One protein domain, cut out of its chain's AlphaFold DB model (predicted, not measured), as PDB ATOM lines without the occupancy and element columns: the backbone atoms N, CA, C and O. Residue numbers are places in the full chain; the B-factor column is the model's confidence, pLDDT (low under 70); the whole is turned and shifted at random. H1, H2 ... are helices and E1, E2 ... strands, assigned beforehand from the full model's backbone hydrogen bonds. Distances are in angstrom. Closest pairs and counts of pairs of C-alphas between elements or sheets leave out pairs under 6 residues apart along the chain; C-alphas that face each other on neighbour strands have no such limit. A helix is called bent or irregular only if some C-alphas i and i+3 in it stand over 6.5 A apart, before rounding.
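AT A GLANCE: This is residues 3 to 12 and 329 to 426 of the 1255 residues of an uncharacterized protein of Plasmodium falciparum FCH/4 (UniProt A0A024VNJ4). A small ribbon of two antiparallel strands, E1 and E3, makes one end, and a cluster of four mostly crossed helices makes the other; the long bent strand E2 arches from H4 over to the ribbon end. The printed part has 108 residues, in the order E1, H1, H2, H3, H4, E2, E3, of mixed class. It is only just compact, close to loose, with a radius of gyration of the C-alphas of 15.3 A and spans of 42 by 30 by 24 A.

IN THESE COORDINATES: Find C-alpha 3 at (362.012, 311.326, 267.725); E1 runs from there to residue 9, 17.2 A. E3, residues 422 to 426, ends at (364.878, 307.101, 270.265). E2, residues 402 to 415, covers 31.1 A and bends by 70 degrees at residue 409. H1 is residues 340 to 352, 18.6 A; H2 is 354 to 360; H3 is 363 to 377, 20.9 A; H4 is 390 to 397.

HOW THE PARTS SIT: Look first at E1 and E3: N 8 and O 423 are 2.8 A apart, within hydrogen-bond range. E2 pairs with no named strand; its closest C-alpha pair with E3 is Tyr 414 and Val 422, 5.2 A. Among the helices, H1 touches H4, C-alphas of Leu 350 and Ser 397 at 4.4 A, at a steep tilt of 57 degrees. H2 and H3, a helical hairpin, only just touch, with 3 pairs of C-alphas within 8 A, the closest Ile 357 and Ala 366. In H1, H2, H3 and H4 every O i to N i+4 pair is within hydrogen-bond range.

THE WHOLE: Residues 13 to 328 are not printed; C-alphas 12 and 329 are 21.8 A apart. The link from H3 to H4 is long. Residues 329 and 379 to 381 are under pLDDT 70.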
ATOM      1  N   ASN A   3     361.261 312.493 267.270       72.12
ATOM      2  CA  ASN A   3     362.012 311.326 267.725       72.12
ATOM      3  C   ASN A   3     362.895 311.712 268.909       72.12
ATOM      4  O   ASN A   3     363.638 312.696 268.814       72.12
ATOM      5  N   ARG A   4     362.763 311.002 270.031       75.88
ATOM      6  CA  ARG A   4     363.498 311.314 271.261       75.88
ATOM      7  C   ARG A   4     363.803 310.069 272.078       75.88
ATOM      8  O   ARG A   4     362.963 309.163 272.092       75.88
ATOM      9  N   PRO A   5     364.928 310.072 272.818       82.38
ATOM     10  CA  PRO A   5     365.241 309.024 273.773       82.38
ATOM     11  C   PRO A   5     364.114 308.900 274.791       82.38
ATOM     12  O   PRO A   5     363.639 309.889 275.354       82.38
ATOM     13  N   ILE A   6     363.675 307.670 275.009       81.62
ATOM     14  CA  ILE A   6     362.689 307.316 276.014       81.62
ATOM     15  C   ILE A   6     362.987 305.915 276.544       81.62
ATOM     16  O   ILE A   6     363.560 305.080 275.842       81.62
ATOM     17  N   TYR A   7     362.609 305.657 277.793       87.19
ATOM     18  CA  TYR A   7     362.747 304.333 278.384       87.19
ATOM     19  C   TYR A   7     361.867 303.319 277.651       87.19
ATOM     20  O   TYR A   7     360.663 303.521 277.515       87.19
ATOM     21  N   HIS A   8     362.454 302.208 277.227       86.94
ATOM     22  CA  HIS A   8     361.784 301.108 276.553       86.94
ATOM     23  C   HIS A   8     362.093 299.789 277.266       86.94
ATOM     24  O   HIS A   8     363.252 299.447 277.507       86.94
ATOM     25  N   SER A   9     361.046 299.037 277.596       86.25
ATOM     26  CA  SER A   9     361.146 297.698 278.176       86.25
ATOM     27  C   SER A   9     360.914 296.668 277.085       86.25
ATOM     28  O   SER A   9     359.823 296.603 276.515       86.25
ATOM     29  N   TYR A  10     361.927 295.845 276.815       84.31
ATOM     30  CA  TYR A  10     361.796 294.700 275.919       84.31
ATOM     31  C   TYR A  10     360.749 293.699 276.432       84.31
ATOM     32  O   TYR A  10     359.863 293.287 275.685       84.31
ATOM     33  N   ALA A  11     360.778 293.359 277.726       82.12
ATOM     34  CA  ALA A  11     359.896 292.335 278.289       82.12
ATOM     35  C   ALA A  11     358.405 292.684 278.170       82.12
ATOM     36  O   ALA A  11     357.563 291.801 278.016       82.12
ATOM     37  N   THR A  12     358.069 293.975 278.245       74.44
ATOM     38  CA  THR A  12     356.688 294.458 278.080       74.44
ATOM     39  C   THR A  12     356.415 295.059 276.702       74.44
ATOM     40  O   THR A  12     355.281 295.475 276.458       74.44
ATOM     41  N   GLU A 329     368.176 305.583 263.649       67.81
ATOM     42  CA  GLU A 329     369.535 305.289 264.135       67.81
ATOM     43  C   GLU A 329     369.603 304.513 265.463       67.81
ATOM     44  O   GLU A 329     370.681 304.366 266.038       67.81
ATOM     45  N   ASN A 330     368.479 303.998 265.984       83.94
ATOM     46  CA  ASN A 330     368.563 303.050 267.101       83.94
ATOM     47  C   ASN A 330     369.450 301.882 266.680       83.94
ATOM     48  O   ASN A 330     369.179 301.251 265.661       83.94
ATOM     49  N   VAL A 331     370.459 301.568 267.485       87.56
ATOM     50  CA  VAL A 331     371.373 300.454 267.211       87.56
ATOM     51  C   VAL A 331     370.669 299.099 267.381       87.56
ATOM     52  O   VAL A 331     371.047 298.095 266.779       87.56
ATOM     53  N   MET A 332     369.608 299.076 268.189       88.06
ATOM     54  CA  MET A 332     368.863 297.875 268.555       88.06
ATOM     55  C   MET A 332     367.398 297.965 268.131       88.06
ATOM     56  O   MET A 332     366.825 299.058 268.069       88.06
ATOM     57  N   ASP A 333     366.781 296.811 267.902       84.44
ATOM     58  CA  ASP A 333     365.350 296.676 267.646       84.44
ATOM     59  C   ASP A 333     364.522 296.624 268.947       84.44
ATOM     60  O   ASP A 333     365.033 296.843 270.047       84.44
ATOM     61  N   GLU A 334     363.215 296.376 268.851       78.00
ATOM     62  CA  GLU A 334     362.308 296.296 270.007       78.00
ATOM     63  C   GLU A 334     362.652 295.160 270.982       78.00
ATOM     64  O   GLU A 334     362.287 295.249 272.159       78.00
ATOM     65  N   ASN A 335     363.376 294.136 270.520       83.62
ATOM     66  CA  ASN A 335     363.761 292.977 271.309       83.62
ATOM     67  C   ASN A 335     365.078 293.148 272.088       83.62
ATOM     68  O   ASN A 335     365.514 292.224 272.773       83.62
ATOM     69  N   ASP A 336     365.687 294.337 272.012       88.50
ATOM     70  CA  ASP A 336     367.074 294.585 272.439       88.50
ATOM     71  C   ASP A 336     368.093 293.749 271.632       88.50
ATOM     72  O   ASP A 336     369.230 293.546 272.072       88.50
ATOM     73  N   ASP A 337     367.701 293.285 270.442       89.38
ATOM     74  CA  ASP A 337     368.610 292.660 269.493       89.38
ATOM     75  C   ASP A 337     369.298 293.748 268.666       89.38
ATOM     76  O   ASP A 337     368.685 294.739 268.261       89.38
ATOM     77  N   LEU A 338     370.594 293.580 268.425       89.50
ATOM     78  CA  LEU A 338     371.365 294.449 267.550       89.50
ATOM     79  C   LEU A 338     370.796 294.370 266.124       89.50
ATOM     80  O   LEU A 338     370.469 293.282 265.642       89.50
ATOM     81  N   LYS A 339     370.674 295.507 265.432       88.38
ATOM     82  CA  LYS A 339     370.219 295.507 264.034       88.38
ATOM     83  C   LYS A 339     371.163 294.705 263.140       88.38
ATOM     84  O   LYS A 339     372.354 294.564 263.431       88.38
ATOM     85  N   ASP A 340     370.617 294.213 262.033       85.06
ATOM     86  CA  ASP A 340     371.314 293.291 261.133       85.06
ATOM     87  C   ASP A 340     372.609 293.915 260.576       85.06
ATOM     88  O   ASP A 340     373.645 293.258 260.583       85.06
ATOM     89  N   GLU A 341     372.598 295.210 260.238       86.06
ATOM     90  CA  GLU A 341     373.773 295.954 259.749       86.06
ATOM     91  C   GLU A 341     374.959 295.947 260.735       86.06
ATOM     92  O   GLU A 341     376.101 295.681 260.356       86.06
ATOM     93  N   TYR A 342     374.701 296.167 262.027       89.81
ATOM     94  CA  TYR A 342     375.749 296.155 263.051       89.81
ATOM     95  C   TYR A 342     376.142 294.729 263.430       89.81
ATOM     96  O   TYR A 342     377.300 294.478 263.755       89.81
ATOM     97  N   THR A 343     375.199 293.785 263.365       88.06
ATOM     98  CA  THR A 343     375.478 292.361 263.592       88.06
ATOM     99  C   THR A 343     376.445 291.833 262.536       88.06
ATOM    100  O   THR A 343     377.426 291.177 262.883       88.06
ATOM    101  N   GLU A 344     376.229 292.175 261.263       87.19
ATOM    102  CA  GLU A 344     377.123 291.814 260.160       87.19
ATOM    103  C   GLU A 344     378.514 292.450 260.312       87.19
ATOM    104  O   GLU A 344     379.522 291.779 260.084       87.19
ATOM    105  N   LEU A 345     378.596 293.707 260.767       89.25
ATOM    106  CA  LEU A 345     379.876 294.359 261.063       89.25
ATOM    107  C   LEU A 345     380.629 293.661 262.206       89.25
ATOM    108  O   LEU A 345     381.819 293.367 262.069       89.25
ATOM    109  N   VAL A 346     379.936 293.364 263.313       89.25
ATOM    110  CA  VAL A 346     380.526 292.667 264.466       89.25
ATOM    111  C   VAL A 346     381.095 291.321 264.034       89.25
ATOM    112  O   VAL A 346     382.241 290.995 264.350       89.25
ATOM    113  N   TYR A 347     380.300 290.582 263.267       86.88
ATOM    114  CA  TYR A 347     380.653 289.292 262.706       86.88
ATOM    115  C   TYR A 347     381.879 289.368 261.781       86.88
ATOM    116  O   TYR A 347     382.847 288.636 261.986       86.88
ATOM    117  N   LYS A 348     381.889 290.291 260.812       88.75
ATOM    118  CA  LYS A 348     382.994 290.448 259.852       88.75
ATOM    119  C   LYS A 348     384.322 290.733 260.551       88.75
ATOM    120  O   LYS A 348     385.362 290.227 260.131       88.75
ATOM    121  N   ASN A 349     384.304 291.540 261.610       90.69
ATOM    122  CA  ASN A 349     385.518 291.819 262.368       90.69
ATOM    123  C   ASN A 349     385.916 290.648 263.274       90.69
ATOM    124  O   ASN A 349     387.102 290.355 263.404       90.69
ATOM    125  N   LEU A 350     384.945 289.935 263.852       88.38
ATOM    126  CA  LEU A 350     385.219 288.715 264.608       88.38
ATOM    127  C   LEU A 350     385.909 287.658 263.748       88.38
ATOM    128  O   LEU A 350     386.873 287.067 264.221       88.38
ATOM    129  N   GLU A 351     385.478 287.455 262.498       87.44
ATOM    130  CA  GLU A 351     386.129 286.514 261.575       87.44
ATOM    131  C   GLU A 351     387.608 286.835 261.354       87.44
ATOM    132  O   GLU A 351     388.449 285.937 261.411       87.44
ATOM    133  N   LYS A 352     387.942 288.118 261.176       89.38
ATOM    134  CA  LYS A 352     389.337 288.570 261.068       89.38
ATOM    135  C   LYS A 352     390.131 288.289 262.350       89.38
ATOM    136  O   LYS A 352     391.302 287.913 262.295       89.38
ATOM    137  N   ASN A 353     389.473 288.394 263.502       90.81
ATOM    138  CA  ASN A 353     390.089 288.336 264.827       90.81
ATOM    139  C   ASN A 353     389.992 286.960 265.516       90.81
ATOM    140  O   ASN A 353     390.338 286.838 266.692       90.81
ATOM    141  N   ILE A 354     389.586 285.896 264.805       88.25
ATOM    142  CA  ILE A 354     389.467 284.527 265.358       88.25
ATOM    143  C   ILE A 354     390.770 284.052 266.015       88.25
ATOM    144  O   ILE A 354     390.745 283.362 267.037       88.25
ATOM    145  N   HIS A 355     391.918 284.414 265.443       88.06
ATOM    146  CA  HIS A 355     393.225 284.025 265.965       88.06
ATOM    147  C   HIS A 355     393.475 284.572 267.385       88.06
ATOM    148  O   HIS A 355     394.041 283.860 268.214       88.06
ATOM    149  N   PHE A 356     392.975 285.770 267.715       86.75
ATOM    150  CA  PHE A 356     393.056 286.329 269.069       86.75
ATOM    151  C   PHE A 356     392.161 285.596 270.069       86.75
ATOM    152  O   PHE A 356     392.559 285.419 271.220       86.75
ATOM    153  N   ILE A 357     390.987 285.126 269.636       85.88
ATOM    154  CA  ILE A 357     390.100 284.308 270.478       85.88
ATOM    155  C   ILE A 357     390.821 283.015 270.865       85.88
ATOM    156  O   ILE A 357     390.903 282.685 272.042       85.88
ATOM    157  N   LYS A 358     391.409 282.314 269.885       85.38
ATOM    158  CA  LYS A 358     392.149 281.065 270.131       85.38
ATOM    159  C   LYS A 358     393.391 281.263 271.005       85.38
ATOM    160  O   LYS A 358     393.753 280.351 271.737       85.38
ATOM    161  N   LYS A 359     394.044 282.428 270.911       84.69
ATOM    162  CA  LYS A 359     395.272 282.742 271.655       84.69
ATOM    163  C   LYS A 359     395.012 283.132 273.114       84.69
ATOM    164  O   LYS A 359     395.793 282.747 273.975       84.69
ATOM    165  N   TYR A 360     393.964 283.916 273.384       83.94
ATOM    166  CA  TYR A 360     393.790 284.586 274.681       83.94
ATOM    167  C   TYR A 360     392.574 284.129 275.502       83.94
ATOM    168  O   TYR A 360     392.483 284.501 276.670       83.94
ATOM    169  N   GLU A 361     391.630 283.368 274.938       84.12
ATOM    170  CA  GLU A 361     390.539 282.776 275.729       84.12
ATOM    171  C   GLU A 361     390.868 281.374 276.233       84.12
ATOM    172  O   GLU A 361     391.642 280.625 275.639       84.12
ATOM    173  N   THR A 362     390.197 280.987 277.317       83.75
ATOM    174  CA  THR A 362     390.214 279.593 277.771       83.75
ATOM    175  C   THR A 362     389.588 278.675 276.710       83.75
ATOM    176  O   THR A 362     388.656 279.101 276.023       83.75
ATOM    177  N   PRO A 363     390.008 277.399 276.596       83.62
ATOM    178  CA  PRO A 363     389.479 276.485 275.578       83.62
ATOM    179  C   PRO A 363     387.945 276.383 275.572       83.62
ATOM    180  O   PRO A 363     387.322 276.347 274.513       83.62
ATOM    181  N   SER A 364     387.322 276.410 276.756       83.25
ATOM    182  CA  SER A 364     385.862 276.371 276.903       83.25
ATOM    183  C   SER A 364     385.179 277.642 276.377       83.25
ATOM    184  O   SER A 364     384.231 277.548 275.592       83.25
ATOM    185  N   ASN A 365     385.680 278.829 276.739       81.81
ATOM    186  CA  ASN A 365     385.129 280.104 276.268       81.81
ATOM    187  C   ASN A 365     385.374 280.313 274.772       81.81
ATOM    188  O   ASN A 365     384.482 280.775 274.061       81.81
ATOM    189  N   ALA A 366     386.561 279.949 274.285       83.25
ATOM    190  CA  ALA A 366     386.900 280.012 272.871       83.25
ATOM    191  C   ALA A 366     385.930 279.156 272.047       83.25
ATOM    192  O   ALA A 366     385.380 279.642 271.061       83.25
ATOM    193  N   GLN A 367     385.636 277.927 272.491       83.75
ATOM    194  CA  GLN A 367     384.650 277.070 271.831       83.75
ATOM    195  C   GLN A 367     383.245 277.688 271.847       83.75
ATOM    196  O   GLN A 367     382.544 277.643 270.839       83.75
ATOM    197  N   SER A 368     382.831 278.295 272.963       83.19
ATOM    198  CA  SER A 368     381.539 278.983 273.063       83.19
ATOM    199  C   SER A 368     381.424 280.147 272.067       83.19
ATOM    200  O   SER A 368     380.448 280.213 271.317       83.19
ATOM    201  N   LEU A 369     382.446 281.006 271.988       82.38
ATOM    202  CA  LEU A 369     382.491 282.141 271.062       82.38
ATOM    203  C   LEU A 369     382.529 281.691 269.596       82.38
ATOM    204  O   LEU A 369     381.837 282.274 268.761       82.38
ATOM    205  N   LEU A 370     383.292 280.638 269.283       83.06
ATOM    206  CA  LEU A 370     383.352 280.044 267.943       83.06
ATOM    207  C   LEU A 370     382.001 279.441 267.532       83.06
ATOM    208  O   LEU A 370     381.532 279.698 266.426       83.06
ATOM    209  N   ASN A 371     381.318 278.744 268.445       80.75
ATOM    210  CA  ASN A 371     379.964 278.247 268.205       80.75
ATOM    211  C   ASN A 371     378.978 279.404 267.954       80.75
ATOM    212  O   ASN A 371     378.129 279.310 267.069       80.75
ATOM    213  N   SER A 372     379.080 280.512 268.703       77.38
ATOM    214  CA  SER A 372     378.280 281.716 268.434       77.38
ATOM    215  C   SER A 372     378.556 282.289 267.040       77.38
ATOM    216  O   SER A 372     377.619 282.705 266.360       77.38
ATOM    217  N   LEU A 373     379.813 282.270 266.594       77.94
ATOM    218  CA  LEU A 373     380.245 282.676 265.252       77.94
ATOM    219  C   LEU A 373     379.615 281.802 264.153       77.94
ATOM    220  O   LEU A 373     379.099 282.330 263.167       77.94
ATOM    221  N   ASP A 374     379.575 280.482 264.345       75.62
ATOM    222  CA  ASP A 374     378.950 279.538 263.406       75.62
ATOM    223  C   ASP A 374     377.422 279.682 263.342       75.62
ATOM    224  O   ASP A 374     376.804 279.508 262.288       75.62
ATOM    225  N   ILE A 375     376.790 280.035 264.462       74.38
ATOM    226  CA  ILE A 375     375.359 280.361 264.509       74.38
ATOM    227  C   ILE A 375     375.091 281.667 263.745       74.38
ATOM    228  O   ILE A 375     374.144 281.735 262.956       74.38
ATOM    229  N   MET A 376     375.944 282.682 263.919       72.75
ATOM    230  CA  MET A 376     375.852 283.949 263.184       72.75
ATOM    231  C   MET A 376     376.030 283.749 261.670       72.75
ATOM    232  O   MET A 376     375.243 284.301 260.901       72.75
ATOM    233  N   LYS A 377     376.962 282.881 261.240       71.12
ATOM    234  CA  LYS A 377     377.139 282.463 259.830       71.12
ATOM    235  C   LYS A 377     375.849 281.991 259.179       71.12
ATOM    236  O   LYS A 377     375.561 282.327 258.034       71.12
ATOM    237  N   LYS A 378     375.055 281.215 259.916       71.12
ATOM    238  CA  LYS A 378     373.801 280.635 259.419       71.12
ATOM    239  C   LYS A 378     372.623 281.622 259.453       71.12
ATOM    240  O   LYS A 378     371.517 281.231 259.095       71.12
ATOM    241  N   LYS A 379     372.831 282.876 259.896       66.25
ATOM    242  CA  LYS A 379     371.791 283.901 260.139       66.25
ATOM    243  C   LYS A 379     370.623 283.399 261.008       66.25
ATOM    244  O   LYS A 379     369.509 283.908 260.919       66.25
ATOM    245  N   THR A 380     370.855 282.400 261.866       61.56
ATOM    246  CA  THR A 380     369.788 281.743 262.644       61.56
ATOM    247  C   THR A 380     369.442 282.466 263.945       61.56
ATOM    248  O   THR A 380     368.378 282.210 264.507       61.56
ATOM    249  N   LYS A 381     370.303 283.370 264.436       68.81
ATOM    250  CA  LYS A 381     370.108 284.081 265.709       68.81
ATOM    251  C   LYS A 381     370.635 285.520 265.638       68.81
ATOM    252  O   LYS A 381     371.746 285.737 265.161       68.81
ATOM    253  N   LYS A 382     369.858 286.484 266.147       78.94
ATOM    254  CA  LYS A 382     370.284 287.884 266.330       78.94
ATOM    255  C   LYS A 382     371.061 288.063 267.641       78.94
ATOM    256  O   LYS A 382     370.826 287.329 268.599       78.94
ATOM    257  N   LEU A 383     371.989 289.023 267.682       84.75
ATOM    258  CA  LEU A 383     372.798 289.319 268.872       84.75
ATOM    259  C   LEU A 383     372.011 290.165 269.876       84.75
ATOM    260  O   LEU A 383     371.822 291.360 269.657       84.75
ATOM    261  N   ASN A 384     371.604 289.577 271.001       87.38
ATOM    262  CA  ASN A 384     370.937 290.322 272.066       87.38
ATOM    263  C   ASN A 384     371.950 290.950 273.032       87.38
ATOM    264  O   ASN A 384     372.812 290.262 273.585       87.38
ATOM    265  N   ILE A 385     371.812 292.246 273.317       87.19
ATOM    266  CA  ILE A 385     372.751 292.962 274.200       87.19
ATOM    267  C   ILE A 385     372.684 292.535 275.674       87.19
ATOM    268  O   ILE A 385     373.542 292.920 276.469       87.19
ATOM    269  N   ASN A 386     371.655 291.781 276.067       84.44
ATOM    270  CA  ASN A 386     371.498 291.279 277.428       84.44
ATOM    271  C   ASN A 386     372.101 289.870 277.617       84.44
ATOM    272  O   ASN A 386     372.052 289.352 278.736       84.44
ATOM    273  N   GLU A 387     372.658 289.247 276.571       83.88
ATOM    274  CA  GLU A 387     373.341 287.950 276.675       83.88
ATOM    275  C   GLU A 387     374.617 288.038 277.519       83.88
ATOM    276  O   GLU A 387     375.308 289.056 277.532       83.88
ATOM    277  N   LYS A 388     374.941 286.957 278.240       78.06
ATOM    278  CA  LYS A 388     376.081 286.945 279.169       78.06
ATOM    279  C   LYS A 388     377.406 287.202 278.455       78.06
ATOM    280  O   LYS A 388     378.180 288.023 278.934       78.06
ATOM    281  N   ASP A 389     377.618 286.590 277.294       80.81
ATOM    282  CA  ASP A 389     378.922 286.569 276.614       80.81
ATOM    283  C   ASP A 389     379.078 287.670 275.550       80.81
ATOM    284  O   ASP A 389     380.113 287.780 274.894       80.81
ATOM    285  N   ILE A 390     378.077 288.554 275.413       86.62
ATOM    286  CA  ILE A 390     378.070 289.624 274.402       86.62
ATOM    287  C   ILE A 390     379.267 290.575 274.532       86.62
ATOM    288  O   ILE A 390     379.776 291.106 273.549       86.62
ATOM    289  N   HIS A 391     379.743 290.783 275.756       89.19
ATOM    290  CA  HIS A 391     380.865 291.666 276.039       89.19
ATOM    291  C   HIS A 391     382.181 291.130 275.452       89.19
ATOM    292  O   HIS A 391     382.959 291.909 274.906       89.19
ATOM    293  N   SER A 392     382.395 289.810 275.497       88.75
ATOM    294  CA  SER A 392     383.549 289.150 274.882       88.75
ATOM    295  C   SER A 392     383.477 289.221 273.358       88.75
ATOM    296  O   SER A 392     384.485 289.498 272.712       88.75
ATOM    297  N   LEU A 393     382.280 289.065 272.780       88.88
ATOM    298  CA  LEU A 393     382.068 289.254 271.342       88.88
ATOM    299  C   LEU A 393     382.432 290.679 270.904       88.88
ATOM    300  O   LEU A 393     383.179 290.844 269.943       88.88
ATOM    301  N   PHE A 394     381.985 291.708 271.630       92.12
ATOM    302  CA  PHE A 394     382.385 293.087 271.335       92.12
ATOM    303  C   PHE A 394     383.889 293.314 271.498       92.12
ATOM    304  O   PHE A 394     384.489 293.967 270.645       92.12
ATOM    305  N   PHE A 395     384.498 292.758 272.551       91.88
ATOM    306  CA  PHE A 395     385.936 292.868 272.791       91.88
ATOM    307  C   PHE A 395     386.757 292.344 271.609       91.88
ATOM    308  O   PHE A 395     387.593 293.068 271.084       91.88
ATOM    309  N   TYR A 396     386.492 291.118 271.151       90.88
ATOM    310  CA  TYR A 396     387.245 290.529 270.040       90.88
ATOM    311  C   TYR A 396     386.872 291.120 268.681       90.88
ATOM    312  O   TYR A 396     387.725 291.219 267.802       90.88
ATOM    313  N   SER A 397     385.628 291.564 268.499       91.56
ATOM    314  CA  SER A 397     385.212 292.252 267.276       91.56
ATOM    315  C   SER A 397     385.982 293.557 267.066       91.56
ATOM    316  O   SER A 397     386.442 293.834 265.967       91.56
ATOM    317  N   PHE A 398     386.201 294.334 268.126       93.00
ATOM    318  CA  PHE A 398     386.929 295.605 268.051       93.00
ATOM    319  C   PHE A 398     388.261 295.544 268.799       93.00
ATOM    320  O   PHE A 398     388.675 296.523 269.415       93.00
ATOM    321  N   TYR A 399     388.935 294.395 268.740       89.62
ATOM    322  CA  TYR A 399     390.162 294.122 269.493       89.62
ATOM    323  C   TYR A 399     391.262 295.172 269.256       89.62
ATOM    324  O   TYR A 399     391.972 295.562 270.178       89.62
ATOM    325  N   GLU A 400     391.359 295.695 268.033       89.06
ATOM    326  CA  GLU A 400     392.326 296.733 267.659       89.06
ATOM    327  C   GLU A 400     392.021 298.111 268.269       89.06
ATOM    328  O   GLU A 400     392.928 298.925 268.406       89.06
ATOM    329  N   ASN A 401     390.767 298.380 268.653       92.69
ATOM    330  CA  ASN A 401     390.300 299.669 269.180       92.69
ATOM    331  C   ASN A 401     389.918 299.620 270.665       92.69
ATOM    332  O   ASN A 401     389.644 300.663 271.261       92.69
ATOM    333  N   ILE A 402     389.874 298.434 271.271       93.06
ATOM    334  CA  ILE A 402     389.573 298.243 272.689       93.06
ATOM    335  C   ILE A 402     390.870 297.926 273.433       93.06
ATOM    336  O   ILE A 402     391.619 297.025 273.067       93.06
ATOM    337  N   LEU A 403     391.135 298.660 274.515       91.31
ATOM    338  CA  LEU A 403     392.293 298.407 275.365       91.31
ATOM    339  C   LEU A 403     392.026 297.238 276.321       91.31
ATOM    340  O   LEU A 403     392.796 296.283 276.346       91.31
ATOM    341  N   PHE A 404     390.935 297.313 277.089       92.06
ATOM    342  CA  PHE A 404     390.446 296.252 277.977       92.06
ATOM    343  C   PHE A 404     389.000 296.533 278.421       92.06
ATOM    344  O   PHE A 404     388.465 297.624 278.199       92.06
ATOM    345  N   TYR A 405     388.371 295.553 279.074       92.75
ATOM    346  CA  TYR A 405     387.071 295.714 279.729       92.75
ATOM    347  C   TYR A 405     387.100 295.187 281.166       92.75
ATOM    348  O   TYR A 405     387.936 294.357 281.514       92.75
ATOM    349  N   PHE A 406     386.176 295.662 282.000       92.75
ATOM    350  CA  PHE A 406     386.082 295.269 283.406       92.75
ATOM    351  C   PHE A 406     384.635 295.309 283.925       92.75
ATOM    352  O   PHE A 406     383.821 296.097 283.433       92.75
ATOM    353  N   PRO A 407     384.282 294.493 284.933       91.94
ATOM    354  CA  PRO A 407     382.969 294.548 285.564       91.94
ATOM    355  C   PRO A 407     382.835 295.794 286.451       91.94
ATOM    356  O   PRO A 407     383.641 296.020 287.352       91.94
ATOM    357  N   TYR A 408     381.776 296.574 286.245       91.50
ATOM    358  CA  TYR A 408     381.457 297.771 287.021       91.50
ATOM    359  C   TYR A 408     380.046 297.678 287.612       91.50
ATOM    360  O   TYR A 408     379.062 297.550 286.879       91.50
ATOM    361  N   GLU A 409     379.928 297.729 288.941       92.38
ATOM    362  CA  GLU A 409     378.637 297.689 289.635       92.38
ATOM    363  C   GLU A 409     378.079 299.099 289.843       92.38
ATOM    364  O   GLU A 409     378.679 299.932 290.520       92.38
ATOM    365  N   HIS A 410     376.889 299.367 289.306       90.00
ATOM    366  CA  HIS A 410     376.214 300.645 289.504       90.00
ATOM    367  C   HIS A 410     374.691 300.500 289.523       90.00
ATOM    368  O   HIS A 410     374.125 299.437 289.267       90.00
ATOM    369  N   SER A 411     374.004 301.588 289.870       91.00
ATOM    370  CA  SER A 411     372.546 301.656 289.801       91.00
ATOM    371  C   SER A 411     372.086 301.682 288.340       91.00
ATOM    372  O   SER A 411     372.475 302.579 287.593       91.00
ATOM    373  N   TYR A 412     371.237 300.730 287.956       91.31
ATOM    374  CA  TYR A 412     370.701 300.567 286.604       91.31
ATOM    375  C   TYR A 412     369.168 300.584 286.606       91.31
ATOM    376  O   TYR A 412     368.533 300.275 287.620       91.31
ATOM    377  N   THR A 413     368.567 300.953 285.474       91.06
ATOM    378  CA  THR A 413     367.115 301.084 285.303       91.06
ATOM    379  C   THR A 413     366.438 299.755 284.989       91.06
ATOM    380  O   THR A 413     366.817 299.042 284.058       91.06
ATOM    381  N   TYR A 414     365.388 299.452 285.746       90.12
ATOM    382  CA  TYR A 414     364.571 298.255 285.600       90.12
ATOM    383  C   TYR A 414     363.092 298.609 285.494       90.12
ATOM    384  O   TYR A 414     362.606 299.558 286.109       90.12
ATOM    385  N   ASP A 415     362.365 297.783 284.759       84.25
ATOM    386  CA  ASP A 415     360.916 297.844 284.656       84.25
ATOM    387  C   ASP A 415     360.307 297.414 285.997       84.25
ATOM    388  O   ASP A 415     360.620 296.348 286.542       84.25
ATOM    389  N   TRP A 416     359.435 298.253 286.552       77.25
ATOM    390  CA  TRP A 416     358.804 297.989 287.842       77.25
ATOM    391  C   TRP A 416     357.916 296.738 287.861       77.25
ATOM    392  O   TRP A 416     357.714 296.175 288.937       77.25
ATOM    393  N   ARG A 417     357.382 296.305 286.708       73.62
ATOM    394  CA  ARG A 417     356.517 295.120 286.596       73.62
ATOM    395  C   ARG A 417     357.304 293.865 286.292       73.62
ATOM    396  O   ARG A 417     357.142 292.869 286.988       73.62
ATOM    397  N   SER A 418     358.103 293.898 285.230       81.94
ATOM    398  CA  SER A 418     358.813 292.703 284.763       81.94
ATOM    399  C   SER A 418     360.125 292.468 285.510       81.94
ATOM    400  O   SER A 418     360.658 291.365 285.459       81.94
ATOM    401  N   HIS A 419     360.648 293.480 286.213       84.94
ATOM    402  CA  HIS A 419     361.964 293.440 286.854       84.94
ATOM    403  C   HIS A 419     363.111 293.105 285.891       84.94
ATOM    404  O   HIS A 419     364.166 292.649 286.335       84.94
ATOM    405  N   THR A 420     362.924 293.386 284.600       88.12
ATOM    406  CA  THR A 420     363.946 293.278 283.552       88.12
ATOM    407  C   THR A 420     364.588 294.634 283.281       88.12
ATOM    408  O   THR A 420     364.066 295.670 283.706       88.12
ATOM    409  N   THR A 421     365.754 294.631 282.637       89.00
ATOM    410  CA  THR A 421     366.453 295.869 282.298       89.00
ATOM    411  C   THR A 421     365.717 296.679 281.254       89.00
ATOM    412  O   THR A 421     365.072 296.150 280.355       89.00
ATOM    413  N   VAL A 422     365.829 297.992 281.404       90.88
ATOM    414  CA  VAL A 422     365.211 298.975 280.522       90.88
ATOM    415  C   VAL A 422     366.314 299.683 279.763       90.88
ATOM    416  O   VAL A 422     367.285 300.129 280.378       90.88
ATOM    417  N   GLN A 423     366.138 299.805 278.451       90.81
ATOM    418  CA  GLN A 423     367.049 300.535 277.577       90.81
ATOM    419  C   GLN A 423     366.454 301.886 277.201       90.81
ATOM    420  O   GLN A 423     365.236 302.067 277.196       90.81
ATOM    421  N   ILE A 424     367.312 302.843 276.874       89.81
ATOM    422  CA  ILE A 424     366.890 304.121 276.307       89.81
ATOM    423  C   ILE A 424     366.973 303.990 274.786       89.81
ATOM    424  O   ILE A 424     367.998 303.566 274.248       89.81
ATOM    425  N   LYS A 425     365.876 304.312 274.097       85.75
ATOM    426  CA  LYS A 425     365.775 304.251 272.633       85.75
ATOM    427  C   LYS A 425     365.096 305.502 272.105       85.75
ATOM    428  O   LYS A 425     364.165 306.007 272.735       85.75
ATOM    429  N   SER A 426     365.519 305.980 270.942       82.75
ATOM    430  CA  SER A 426     364.878 307.101 270.265       82.75
ATOM    431  C   SER A 426     363.651 306.604 269.520       82.75
ATOM    432  O   SER A 426     363.770 305.912 268.510       82.75
TER     433      SER A 426